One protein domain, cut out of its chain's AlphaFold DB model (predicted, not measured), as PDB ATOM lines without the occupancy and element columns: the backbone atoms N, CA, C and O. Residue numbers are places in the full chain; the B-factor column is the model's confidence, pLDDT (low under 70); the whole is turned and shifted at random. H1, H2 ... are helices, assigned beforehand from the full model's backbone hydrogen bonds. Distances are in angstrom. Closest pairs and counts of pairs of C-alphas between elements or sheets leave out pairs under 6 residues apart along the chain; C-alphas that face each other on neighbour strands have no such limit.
ATOM      1  N   GLU A  15     118.610 135.675 127.291       64.06
ATOM      2  CA  GLU A  15     119.482 136.818 127.580       64.06
ATOM      3  C   GLU A  15     119.352 137.973 126.573       64.06
ATOM      4  O   GLU A  15     119.253 139.123 127.001       64.06
ATOM      5  N   GLU A  16     119.260 137.708 125.264       69.38
ATOM      6  CA  GLU A  16     119.061 138.757 124.246       69.38
ATOM      7  C   GLU A  16     117.713 139.459 124.455       69.38
ATOM      8  O   GLU A  16     117.628 140.690 124.511       69.38
ATOM      9  N   ASP A  17     116.665 138.675 124.717       80.81
ATOM     10  CA  ASP A  17     115.346 139.202 125.071       80.81
ATOM     11  C   ASP A  17     115.383 140.013 126.382       80.81
ATOM     12  O   ASP A  17     114.552 140.901 126.603       80.81
ATOM     13  N   ASN A  18     116.313 139.716 127.296       90.12
ATOM     14  CA  ASN A  18     116.501 140.469 128.537       90.12
ATOM     15  C   ASN A  18     117.197 141.815 128.275       90.12
ATOM     16  O   ASN A  18     116.729 142.849 128.753       90.12
ATOM     17  N   HIS A  19     118.241 141.841 127.445       94.56
ATOM     18  CA  HIS A  19     118.949 143.076 127.097       94.56
ATOM     19  C   HIS A  19     118.066 144.067 126.332       94.56
ATOM     20  O   HIS A  19     118.086 145.261 126.638       94.56
ATOM     21  N   VAL A  20     117.221 143.592 125.411       96.56
ATOM     22  CA  VAL A  20     116.239 144.452 124.725       96.56
ATOM     23  C   VAL A  20     115.262 145.065 125.730       96.56
ATOM     24  O   VAL A  20     115.005 146.271 125.704       96.56
ATOM     25  N   ARG A  21     114.744 144.270 126.676       96.62
ATOM     26  CA  ARG A  21     113.856 144.771 127.739       96.62
ATOM     27  C   ARG A  21     114.553 145.781 128.650       96.62
ATOM     28  O   ARG A  21     113.935 146.788 129.004       96.62
ATOM     29  N   LEU A  22     115.816 145.542 128.993       96.75
ATOM     30  CA  LEU A  22     116.641 146.464 129.771       96.75
ATOM     31  C   LEU A  22     116.823 147.790 129.021       96.75
ATOM     32  O   LEU A  22     116.592 148.860 129.582       96.75
ATOM     33  N   GLN A  23     117.152 147.723 127.734       97.88
ATOM     34  CA  GLN A  23     117.353 148.892 126.888       97.88
ATOM     35  C   GLN A  23     116.080 149.726 126.713       97.88
ATOM     36  O   GLN A  23     116.138 150.955 126.776       97.88
ATOM     37  N   LEU A  24     114.925 149.074 126.564       98.19
ATOM     38  CA  LEU A  24     113.634 149.754 126.497       98.19
ATOM     39  C   LEU A  24     113.305 150.507 127.798       98.19
ATOM     40  O   LEU A  24     112.804 151.626 127.736       98.19
ATOM     41  N   ALA A  25     113.613 149.939 128.971       97.81
ATOM     42  CA  ALA A  25     113.476 150.668 130.238       97.81
ATOM     43  C   ALA A  25     114.375 151.909 130.286       97.81
ATOM     44  O   ALA A  25     113.931 152.972 130.714       97.81
ATOM     45  N   ILE A  26     115.626 151.796 129.827       98.12
ATOM     46  CA  ILE A  26     116.553 152.935 129.797       98.12
ATOM     47  C   ILE A  26     116.030 154.028 128.866       98.12
ATOM     48  O   ILE A  26     116.085 155.204 129.226       98.12
ATOM     49  N   PHE A  27     115.516 153.663 127.688       98.12
ATOM     50  CA  PHE A  27     114.932 154.623 126.753       98.12
ATOM     51  C   PHE A  27     113.737 155.350 127.370       98.12
ATOM     52  O   PHE A  27     113.686 156.579 127.323       98.12
ATOM     53  N   ASP A  28     112.825 154.618 128.007       97.75
ATOM     54  CA  ASP A  28     111.654 155.216 128.647       97.75
ATOM     55  C   ASP A  28     112.019 156.190 129.758       97.75
ATOM     56  O   ASP A  28     111.549 157.325 129.750       97.75
ATOM     57  N   VAL A  29     112.908 155.798 130.671       97.94
ATOM     58  CA  VAL A  29     113.294 156.696 131.764       97.94
ATOM     59  C   VAL A  29     114.088 157.893 131.254       97.94
ATOM     60  O   VAL A  29     113.873 159.001 131.733       97.94
ATOM     61  N   THR A  30     114.972 157.700 130.269       98.19
ATOM     62  CA  THR A  30     115.783 158.792 129.708       98.19
ATOM     63  C   THR A  30     114.916 159.849 129.030       98.19
ATOM     64  O   THR A  30     115.194 161.037 129.174       98.19
ATOM     65  N   ARG A  31     113.861 159.437 128.317       97.25
ATOM     66  CA  ARG A  31     112.941 160.355 127.628       97.25
ATOM     67  C   ARG A  31     112.311 161.365 128.579       97.25
ATOM     68  O   ARG A  31     112.168 162.532 128.239       97.25
ATOM     69  N   ASP A  32     111.996 160.907 129.779       96.25
ATOM     70  CA  ASP A  32     111.326 161.702 130.797       96.25
ATOM     71  C   ASP A  32     112.290 162.155 131.904       96.25
ATOM     72  O   ASP A  32     111.832 162.519 132.986       96.25
ATOM     73  N   ALA A  33     113.610 162.047 131.708       96.75
ATOM     74  CA  ALA A  33     114.598 162.308 132.757       96.75
ATOM     75  C   ALA A  33     114.794 163.805 133.038       96.75
ATOM     76  O   ALA A  33     115.267 164.162 134.117       96.75
ATOM     77  N   GLU A  34     114.442 164.671 132.085       95.56
ATOM     78  CA  GLU A  34     114.636 166.113 132.201       95.56
ATOM     79  C   GLU A  34     113.926 166.678 133.441       95.56
ATOM     80  O   GLU A  34     112.727 166.495 133.636       95.56
ATOM     81  N   GLY A  35     114.685 167.379 134.283       95.44
ATOM     82  CA  GLY A  35     114.177 168.006 135.504       95.44
ATOM     83  C   GLY A  35     114.147 167.106 136.742       95.44
ATOM     84  O   GLY A  35     113.988 167.643 137.837       95.44
ATOM     85  N   ASN A  36     114.368 165.796 136.604       97.50
ATOM     86  CA  ASN A  36     114.474 164.885 137.745       97.50
ATOM     87  C   ASN A  36     115.893 164.898 138.329       97.50
ATOM     88  O   ASN A  36     116.881 165.095 137.612       97.50
ATOM     89  N   ASP A  37     116.010 164.637 139.629       97.69
ATOM     90  CA  ASP A  37     117.313 164.393 140.246       97.69
ATOM     91  C   ASP A  37     117.804 162.947 140.024       97.69
ATOM     92  O   ASP A  37     117.095 162.081 139.506       97.69
ATOM     93  N   LEU A  38     119.065 162.680 140.382       97.69
ATOM     94  CA  LEU A  38     119.682 161.370 140.158       97.69
ATOM     95  C   LEU A  38     118.992 160.236 140.925       97.69
ATOM     96  O   LEU A  38     118.929 159.122 140.406       97.69
ATOM     97  N   GLU A  39     118.505 160.481 142.143       97.62
ATOM     98  CA  GLU A  39     117.852 159.429 142.925       97.62
ATOM     99  C   GLU A  39     116.464 159.123 142.368       97.62
ATOM    100  O   GLU A  39     116.124 157.950 142.217       97.62
ATOM    101  N   GLU A  40     115.721 160.141 141.933       98.19
ATOM    102  CA  GLU A  40     114.449 159.956 141.236       98.19
ATOM    103  C   GLU A  40     114.630 159.159 139.933       98.19
ATOM    104  O   GLU A  40     113.911 158.188 139.684       98.19
ATOM    105  N   ILE A  41     115.649 159.481 139.127       98.38
ATOM    106  CA  ILE A  41     115.976 158.709 137.916       98.38
ATOM    107  C   ILE A  41     116.293 157.247 138.269       98.38
ATOM    108  O   ILE A  41     115.812 156.329 137.601       98.38
ATOM    109  N   LYS A  42     117.065 156.997 139.335       97.94
ATOM    110  CA  LYS A  42     117.389 155.634 139.796       97.94
ATOM    111  C   LYS A  42     116.154 154.867 140.248       97.94
ATOM    112  O   LYS A  42     116.031 153.681 139.941       97.94
ATOM    113  N   GLU A  43     115.253 155.500 140.989       97.69
ATOM    114  CA  GLU A  43     113.995 154.887 141.420       97.69
ATOM    115  C   GLU A  43     113.116 154.519 140.225       97.69
ATOM    116  O   GLU A  43     112.640 153.384 140.144       97.69
ATOM    117  N   ARG A  44     112.991 155.424 139.250       98.12
ATOM    118  CA  ARG A  44     112.255 155.172 138.006       98.12
ATOM    119  C   ARG A  44     112.873 154.040 137.189       98.12
ATOM    120  O   ARG A  44     112.139 153.171 136.730       98.12
ATOM    121  N   LEU A  45     114.201 153.983 137.069       97.75
ATOM    122  CA  LEU A  45     114.898 152.866 136.415       97.75
ATOM    123  C   LEU A  45     114.588 151.531 137.100       97.75
ATOM    124  O   LEU A  45     114.224 150.573 136.423       97.75
ATOM    125  N   ARG A  46     114.660 151.457 138.437       97.62
ATOM    126  CA  ARG A  46     114.316 150.225 139.176       97.62
ATOM    127  C   ARG A  46     112.860 149.819 138.961       97.62
ATOM    128  O   ARG A  46     112.588 148.635 138.766       97.62
ATOM    129  N   ALA A  47     111.940 150.782 138.990       97.31
ATOM    130  CA  ALA A  47     110.523 150.536 138.748       97.31
ATOM    131  C   ALA A  47     110.278 150.007 137.325       97.31
ATOM    132  O   ALA A  47     109.556 149.026 137.150       97.31
ATOM    133  N   GLU A  48     110.931 150.594 136.322       97.25
ATOM    134  CA  GLU A  48     110.824 150.165 134.927       97.25
ATOM    135  C   GLU A  48     111.455 148.792 134.671       97.25
ATOM    136  O   GLU A  48     110.869 147.967 133.966       97.25
ATOM    137  N   PHE A  49     112.595 148.487 135.298       95.88
ATOM    138  CA  PHE A  49     113.185 147.147 135.242       95.88
ATOM    139  C   PHE A  49     112.242 146.101 135.844       95.88
ATOM    140  O   PHE A  49     111.959 145.087 135.202       95.88
ATOM    141  N   ALA A  50     111.670 146.380 137.018       95.56
ATOM    142  CA  ALA A  50     110.703 145.492 137.657       95.56
ATOM    143  C   ALA A  50     109.437 145.300 136.802       95.56
ATOM    144  O   ALA A  50     108.989 144.168 136.617       95.56
ATOM    145  N   ARG A  51     108.897 146.379 136.215       95.94
ATOM    146  CA  ARG A  51     107.725 146.339 135.319       95.94
ATOM    147  C   ARG A  51     107.952 145.433 134.110       95.94
ATOM    148  O   ARG A  51     107.024 144.768 133.656       95.94
ATOM    149  N   ARG A  52     109.181 145.398 133.593       94.00
ATOM    150  CA  ARG A  52     109.576 144.592 132.428       94.00
ATOM    151  C   ARG A  52     110.068 143.187 132.794       94.00
ATOM    152  O   ARG A  52     110.439 142.424 131.901       94.00
ATOM    153  N   GLY A  53     110.052 142.831 134.080       93.06
ATOM    154  CA  GLY A  53     110.522 141.534 134.571       93.06
ATOM    155  C   GLY A  53     112.029 141.334 134.404       93.06
ATOM    156  O   GLY A  53     112.478 140.199 134.270       93.06
ATOM    157  N   VAL A  54     112.795 142.425 134.372       91.44
ATOM    158  CA  VAL A  54     114.257 142.414 134.285       91.44
ATOM    159  C   VAL A  54     114.828 142.447 135.699       91.44
ATOM    160  O   VAL A  54     114.409 143.253 136.532       91.44
ATOM    161  N   GLN A  55     115.790 141.569 135.986       88.69
ATOM    162  CA  GLN A  55     116.501 141.607 137.260       88.69
ATOM    163  C   GLN A  55     117.262 142.929 137.378       88.69
ATOM    164  O   GLN A  55     118.008 143.298 136.473       88.69
ATOM    165  N   SER A  56     117.086 143.637 138.497       84.31
ATOM    166  CA  SER A  56     117.773 144.911 138.712       84.31
ATOM    167  C   SER A  56     119.291 144.707 138.662       84.31
ATOM    168  O   SER A  56     119.814 143.926 139.463       84.31
ATOM    169  N   PRO A  57     120.009 145.438 137.791       89.88
ATOM    170  CA  PRO A  57     121.465 145.397 137.755       89.88
ATOM    171  C   PRO A  57     122.094 145.931 139.056       89.88
ATOM    172  O   PRO A  57     121.405 146.573 139.863       89.88
ATOM    173  N   PRO A  58     123.407 145.709 139.267       92.56
ATOM    174  CA  PRO A  58     124.130 146.228 140.426       92.56
ATOM    175  C   PRO A  58     124.000 147.749 140.578       92.56
ATOM    176  O   PRO A  58     123.959 148.484 139.590       92.56
ATOM    177  N   GLY A  59     124.008 148.233 141.824       91.62
ATOM    178  CA  GLY A  59     123.816 149.656 142.128       91.62
ATOM    179  C   GLY A  59     124.804 150.586 141.416       91.62
ATOM    180  O   GLY A  59     124.393 151.601 140.872       91.62
ATOM    181  N   THR A  60     126.075 150.193 141.315       94.06
ATOM    182  CA  THR A  60     127.113 150.971 140.616       94.06
ATOM    183  C   THR A  60     126.853 151.113 139.114       94.06
ATOM    184  O   THR A  60     127.156 152.148 138.517       94.06
ATOM    185  N   TRP A  61     126.268 150.087 138.487       95.81
ATOM    186  CA  TRP A  61     125.844 150.160 137.092       95.81
ATOM    187  C   TRP A  61     124.636 151.088 136.954       95.81
ATOM    188  O   TRP A  61     124.622 151.952 136.080       95.81
ATOM    189  N   LEU A  62     123.668 150.984 137.872       96.44
ATOM    190  CA  LEU A  62     122.499 151.862 137.907       96.44
ATOM    191  C   LEU A  62     122.888 153.342 138.047       96.44
ATOM    192  O   LEU A  62     122.309 154.180 137.364       96.44
ATOM    193  N   ASP A  63     123.888 153.660 138.873       97.31
ATOM    194  CA  ASP A  63     124.405 155.027 139.019       97.31
ATOM    195  C   ASP A  63     124.965 155.565 137.688       97.31
ATOM    196  O   ASP A  63     124.754 156.728 137.341       97.31
ATOM    197  N   SER A  64     125.623 154.709 136.898       97.50
ATOM    198  CA  SER A  64     126.149 155.077 135.575       97.50
ATOM    199  C   SER A  64     125.026 155.341 134.567       97.50
ATOM    200  O   SER A  64     125.076 156.319 133.820       97.50
ATOM    201  N   VAL A  65     123.988 154.499 134.567       97.75
ATOM    202  CA  VAL A  65     122.812 154.673 133.703       97.75
ATOM    203  C   VAL A  65     122.036 155.929 134.077       97.75
ATOM    204  O   VAL A  65     121.679 156.713 133.199       97.75
ATOM    205  N   ALA A  66     121.818 156.152 135.371       98.06
ATOM    206  CA  ALA A  66     121.133 157.337 135.861       98.06
ATOM    207  C   ALA A  66     121.909 158.615 135.533       98.06
ATOM    208  O   ALA A  66     121.314 159.594 135.093       98.06
ATOM    209  N   SER A  67     123.239 158.595 135.669       98.19
ATOM    210  CA  SER A  67     124.084 159.725 135.280       98.19
ATOM    211  C   SER A  67     123.983 160.034 133.786       98.19
ATOM    212  O   SER A  67     123.867 161.201 133.422       98.19
ATOM    213  N   ALA A  68     123.973 159.019 132.917       97.44
ATOM    214  CA  ALA A  68     123.782 159.230 131.483       97.44
ATOM    215  C   ALA A  68     122.409 159.868 131.189       97.44
ATOM    216  O   ALA A  68     122.339 160.899 130.513       97.44
ATOM    217  N   ALA A  69     121.343 159.303 131.765       97.62
ATOM    218  CA  ALA A  69     119.974 159.782 131.594       97.62
ATOM    219  C   ALA A  69     119.786 161.217 132.117       97.62
ATOM    220  O   ALA A  69     119.122 162.019 131.468       97.62
ATOM    221  N   PHE A  70     120.435 161.572 133.229       97.88
ATOM    222  CA  PHE A  70     120.442 162.932 133.780       97.88
ATOM    223  C   PHE A  70     120.998 163.971 132.792       97.88
ATOM    224  O   PHE A  70     120.545 165.111 132.764       97.88
ATOM    225  N   TYR A  71     121.945 163.575 131.934       95.25
ATOM    226  CA  TYR A  71     122.463 164.416 130.849       95.25
ATOM    227  C   TYR A  71     121.694 164.254 129.525       95.25
ATOM    228  O   TYR A  71     122.195 164.654 128.473       95.25
ATOM    229  N   GLY A  72     120.499 163.657 129.560       93.88
ATOM    230  CA  GLY A  72     119.633 163.465 128.396       93.88
ATOM    231  C   GLY A  72     120.130 162.406 127.410       93.88
ATOM    232  O   GLY A  72     119.696 162.393 126.262       93.88
ATOM    233  N   LYS A  73     121.062 161.530 127.814       95.50
ATOM    234  CA  LYS A  73     121.626 160.494 126.939       95.50
ATOM    235  C   LYS A  73     121.318 159.100 127.471       95.50
ATOM    236  O   LYS A  73     121.668 158.801 128.608       95.50
ATOM    237  N   PRO A  74     120.740 158.197 126.664       96.94
ATOM    238  CA  PRO A  74     120.500 156.848 127.129       96.94
ATOM    239  C   PRO A  74     121.822 156.088 127.197       96.94
ATOM    240  O   PRO A  74     122.658 156.160 126.293       96.94
ATOM    241  N   TYR A  75     121.987 155.310 128.260       97.06
ATOM    242  CA  TYR A  75     123.000 154.269 128.284       97.06
ATOM    243  C   TYR A  75     122.631 153.185 127.259       97.06
ATOM    244  O   TYR A  75     121.464 152.799 127.151       97.06
ATOM    245  N   LEU A  76     123.612 152.703 126.494       96.69
ATOM    246  CA  LEU A  76     123.410 151.620 125.531       96.69
ATOM    247  C   LEU A  76     124.001 150.336 126.109       96.69
ATOM    248  O   LEU A  76     125.207 150.278 126.335       96.69
ATOM    249  N   VAL A  77     123.150 149.339 126.348       95.25
ATOM    250  CA  VAL A  77     123.539 148.012 126.849       95.25
ATOM    251  C   VAL A  77     124.466 147.346 125.836       95.25
ATOM    252  O   VAL A  77     125.611 147.025 126.140       95.25
ATOM    253  N   ASP A  78     123.988 147.239 124.601       93.81
ATOM    254  CA  ASP A  78     124.742 146.816 123.432       93.81
ATOM    255  C   ASP A  78     124.053 147.357 122.164       93.81
ATOM    256  O   ASP A  78     122.900 147.799 122.195       93.81
ATOM    257  N   LEU A  79     124.780 147.396 121.043       93.50
ATOM    258  CA  LEU A  79     124.253 147.971 119.803       93.50
ATOM    259  C   LEU A  79     123.076 147.160 119.217       93.50
ATOM    260  O   LEU A  79     122.102 147.797 118.818       93.50
ATOM    261  N   PRO A  80     123.121 145.815 119.121       93.31
ATOM    262  CA  PRO A  80     121.960 145.020 118.711       93.31
ATOM    263  C   PRO A  80     120.690 145.315 119.521       93.31
ATOM    264  O   PRO A  80     119.664 145.646 118.928       93.31
ATOM    265  N   SER A  81     120.774 145.302 120.850       95.88
ATOM    266  CA  SER A  81     119.643 145.555 121.745       95.88
ATOM    267  C   SER A  81     119.122 146.987 121.639       95.88
ATOM    268  O   SER A  81     117.914 147.202 121.676       95.88
ATOM    269  N   ALA A  82     120.006 147.974 121.455       96.81
ATOM    270  CA  ALA A  82     119.626 149.367 121.201       96.81
ATOM    271  C   ALA A  82     118.870 149.556 119.888       96.81
ATOM    272  O   ALA A  82     117.894 150.299 119.859       96.81
ATOM    273  N   LEU A  83     119.289 148.865 118.828       96.12
ATOM    274  CA  LEU A  83     118.584 148.891 117.548       96.12
ATOM    275  C   LEU A  83     117.223 148.203 117.651       96.12
ATOM    276  O   LEU A  83     116.232 148.779 117.227       96.12
ATOM    277  N   ALA A  84     117.158 147.020 118.267       96.06
ATOM    278  CA  ALA A  84     115.897 146.309 118.465       96.06
ATOM    279  C   ALA A  84     114.921 147.096 119.359       96.06
ATOM    280  O   ALA A  84     113.714 147.093 119.123       96.06
ATOM    281  N   ALA A  85     115.439 147.797 120.374       97.00
ATOM    282  CA  ALA A  85     114.641 148.686 121.204       97.00
ATOM    283  C   ALA A  85     114.103 149.884 120.408       97.00
ATOM    284  O   ALA A  85     112.920 150.175 120.545       97.00
ATOM    285  N   ASP A  86     114.924 150.534 119.573       97.25
ATOM    286  CA  ASP A  86     114.508 151.656 118.710       97.25
ATOM    287  C   ASP A  86     113.470 151.230 117.659       97.25
ATOM    288  O   ASP A  86     112.471 151.922 117.461       97.25
ATOM    289  N   ASP A  87     113.645 150.046 117.059       96.62
ATOM    290  CA  ASP A  87     112.688 149.463 116.111       96.62
ATOM    291  C   ASP A  87     111.318 149.185 116.784       96.62
ATOM    292  O   ASP A  87     110.277 149.227 116.124       96.62
ATOM    293  N   ALA A  88     111.294 148.910 118.097       95.56
ATOM    294  CA  ALA A  88     110.071 148.659 118.866       95.56
ATOM    295  C   ALA A  88     109.428 149.938 119.433       95.56
ATOM    296  O   ALA A  88     108.204 150.088 119.413       95.56
ATOM    297  N   VAL A  89     110.240 150.843 119.978       93.44
ATOM    298  CA  VAL A  89     109.835 152.140 120.524       93.44
ATOM    299  C   VAL A  89     110.914 153.158 120.159       93.44
ATOM    300  O   VAL A  89     112.062 152.962 120.555       93.44
ATOM    301  N   PRO A  90     110.561 154.284 119.513       95.00
ATOM    302  CA  PRO A  90     111.556 155.246 119.065       95.00
ATOM    303  C   PRO A  90     112.491 155.703 120.194       95.00
ATOM    304  O   PRO A  90     112.033 156.005 121.305       95.00
ATOM    305  N   ALA A  91     113.789 155.792 119.896       96.19
ATOM    306  CA  ALA A  91     114.816 156.250 120.823       96.19
ATOM    307  C   ALA A  91     114.460 157.614 121.457       96.19
ATOM    308  O   ALA A  91     113.694 158.387 120.871       96.19
ATOM    309  N   PRO A  92     114.996 157.934 122.653       95.81
ATOM    310  CA  PRO A  92     114.547 159.083 123.448       95.81
ATOM    311  C   PRO A  92     114.661 160.432 122.740       95.81
ATOM    312  O   PRO A  92     113.843 161.313 122.990       95.81
ATOM    313  N   THR A  93     115.652 160.586 121.859       95.12
ATOM    314  CA  THR A  93     115.865 161.794 121.056       95.12
ATOM    315  C   THR A  93     116.238 161.426 119.619       95.12
ATOM    316  O   THR A  93     116.665 160.298 119.349       95.12
ATOM    317  N   GLU A  94     116.094 162.382 118.699       95.44
ATOM    318  CA  GLU A  94     116.452 162.176 117.291       95.44
ATOM    319  C   GLU A  94     117.957 161.949 117.124       95.44
ATOM    320  O   GLU A  94     118.370 161.051 116.398       95.44
ATOM    321  N   GLU A  95     118.788 162.662 117.886       95.19
ATOM    322  CA  GLU A  95     120.246 162.514 117.836       95.19
ATOM    323  C   GLU A  95     120.689 161.096 118.219       95.19
ATOM    324  O   GLU A  95     121.663 160.569 117.679       95.19
ATOM    325  N   VAL A  96     119.982 160.449 119.154       95.75
ATOM    326  CA  VAL A  96     120.249 159.048 119.500       95.75
ATOM    327  C   VAL A  96     119.906 158.141 118.325       95.75
ATOM    328  O   VAL A  96     120.687 157.238 118.029       95.75
ATOM    329  N   ARG A  97     118.781 158.382 117.644       96.19
ATOM    330  CA  ARG A  97     118.359 157.585 116.487       96.19
ATOM    331  C   ARG A  97     119.353 157.698 115.338       96.19
ATOM    332  O   ARG A  97     119.842 156.675 114.863       96.19
ATOM    333  N   GLU A  98     119.748 158.918 114.983       96.81
ATOM    334  CA  GLU A  98     120.779 159.174 113.970       96.81
ATOM    335  C   GLU A  98     122.094 158.459 114.320       96.81
ATOM    336  O   GLU A  98     122.730 157.826 113.476       96.81
ATOM    337  N   GLN A  99     122.498 158.495 115.595       95.75
ATOM    338  CA  GLN A  99     123.706 157.811 116.048       95.75
ATOM    339  C   GLN A  99     123.590 156.281 115.944       95.75
ATOM    340  O   GLN A  99     124.583 155.605 115.654       95.75
ATOM    341  N   LEU A 100     122.415 155.714 116.221       96.50
ATOM    342  CA  LEU A 100     122.165 154.280 116.091       96.50
ATOM    343  C   LEU A 100     122.172 153.845 114.622       96.50
ATOM    344  O   LEU A 100     122.809 152.839 114.300       96.50
ATOM    345  N   GLU A 101     121.554 154.623 113.736       96.06
ATOM    346  CA  GLU A 101     121.554 154.381 112.293       96.06
ATOM    347  C   GLU A 101     122.971 154.446 111.715       96.06
ATOM    348  O   GLU A 101     123.430 153.478 111.106       96.06
ATOM    349  N   LEU A 102     123.737 155.490 112.043       96.31
ATOM    350  CA  LEU A 102     125.142 155.600 111.643       96.31
ATOM    351  C   LEU A 102     125.967 154.390 112.108       96.31
ATOM    352  O   LEU A 102     126.804 153.861 111.376       96.31
ATOM    353  N   ARG A 103     125.750 153.911 113.338       93.81
ATOM    354  CA  ARG A 103     126.452 152.723 113.850       93.81
ATOM    355  C   ARG A 103     126.007 151.437 113.155       93.81
ATOM    356  O   ARG A 103     126.842 150.549 112.971       93.81
ATOM    357  N   ARG A 104     124.732 151.322 112.769       92.75
ATOM    358  CA  ARG A 104     124.207 150.208 111.960       92.75
ATOM    359  C   ARG A 104     124.904 150.181 110.597       92.75
ATOM    360  O   ARG A 104     125.393 149.124 110.202       92.75
ATOM    361  N   GLU A 105     125.020 151.328 109.933       93.50
ATOM    362  CA  GLU A 105     125.731 151.472 108.657       93.50
ATOM    363  C   GLU A 105     127.214 151.112 108.783       93.50
ATOM    364  O   GLU A 105     127.699 150.240 108.062       93.50
ATOM    365  N   LEU A 106     127.918 151.704 109.756       92.44
ATOM    366  CA  LEU A 106     129.339 151.435 109.990       92.44
ATOM    367  C   LEU A 106     129.602 149.959 110.293       92.44
ATOM    368  O   LEU A 106     130.591 149.400 109.822       92.44
ATOM    369  N   ARG A 107     128.726 149.304 111.063       88.12
ATOM    370  CA  ARG A 107     128.843 147.865 111.319       88.12
ATOM    371  C   ARG A 107     128.698 147.067 110.027       88.12
ATOM    372  O   ARG A 107     129.514 146.187 109.792       88.12
ATOM    373  N   ASN A 108     127.715 147.382 109.188       87.62
ATOM    374  CA  ASN A 108     127.508 146.676 107.923       87.62
ATOM    375  C   ASN A 108     128.670 146.892 106.935       87.62
ATOM    376  O   ASN A 108     129.030 145.970 106.209       87.62
ATOM    377  N   GLU A 109     129.272 148.085 106.925       90.81
ATOM    378  CA  GLU A 109     130.428 148.406 106.080       90.81
ATOM    379  C   GLU A 109     131.712 147.715 106.568       90.81
ATOM    380  O   GLU A 109     132.461 147.150 105.772       90.81
ATOM    381  N   LYS A 110     131.996 147.776 107.878       89.56
ATOM    382  CA  LYS A 110     133.264 147.291 108.451       89.56
ATOM    383  C   LYS A 110     133.251 145.810 108.805       89.56
ATOM    384  O   LYS A 110     134.310 145.189 108.821       89.56
ATOM    385  N   LEU A 111     132.083 145.263 109.119       86.25
ATOM    386  CA  LEU A 111     131.881 143.882 109.544       86.25
ATOM    387  C   LEU A 111     130.745 143.264 108.715       86.25
ATOM    388  O   LEU A 111     129.678 142.961 109.260       86.25
TER     389      LEU A 111
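This is residues 15 to 111 of the 184 residues of an uncharacterized protein of Pseudarthrobacter chlorophenolicus (strain ATCC 700700 / DSM 12829 / CIP 107037 / JCM 12360 / KCTC 9906 / NCIMB 13794 / A6) (UniProt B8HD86). Helix H1 lies in the middle of a five-helix body, with H2 and H3 packed on one side of it and H4 crossing it on the other. H5 packs on H4 with residues 97 to 103 and makes the end of the body opposite to H2 and H3. The printed part has 97 residues, with five named helices in the order H1, H2, H3, H4, H5 and no named strand; the class is all helix. It is compact, with a radius of gyration of the C-alphas of 13.1 A, and its C-alphas span 40 by 29 by 22 A.

Begin with H1, residues 16 to 31, the hub, which touches three other helices. Next comes H2, residues 38 to 51, which touches H1 at a steep tilt of 40 degrees, opposite ways, as a helical hairpin; look at the closest C-alphas, Ala 25 and Glu 48, 5.4 A apart. H3, residues 59 to 70, touches H1 with residues 65 to 70 alone, and the closest C-alphas, Thr 30 and Ala 69, are 4.7 A apart. H3 also touches H2, with C-alphas 42 and 66 the closest at 5.7 A, at a steep tilt of 69.9 degrees, only just short of about perpendicular. H4, residues 79 to 88, touches H1 at a steep tilt of 67 degrees, only just short of about perpendicular; the closest C-alphas, Val 20 and Ser 81, are 4.7 A apart. H5, residues 94 to 110, touches H4 at a steep tilt of 50 degrees, opposite ways, with C-alphas 83 and 100 the closest at 6.6 A. H5 is apart from H1, H2 and H3. The packing is mostly crossed, with no touching pair of helices at a shallow tilt. In H1, H2, H3, H4 and H5 every O i to N i+4 pair is within hydrogen-bond range.

Find C-alpha 16 at (119.061, 138.757, 124.246); from there H1 runs 22.7 A to C-alpha 31. H2 runs 19.8 A, H3 16.0 A and H4 14.2 A from first to last C-alpha. H5, the longest helix with 17 residues, begins at C-alpha 94 at (116.452, 162.176, 117.291) and runs 24.1 A to C-alpha 110 at (133.264, 147.291, 108.451).

The two C-alphas farthest apart are those of Glu 39 and Glu 109, 40.5 A. The printed part runs from residue 15 to 111 and has no cut. The link from H4 to H5 is tight, the other three are short, and no link is long. The mean pLDDT of the printed part is 94.7; look for values under 70 at residues 15 to 16.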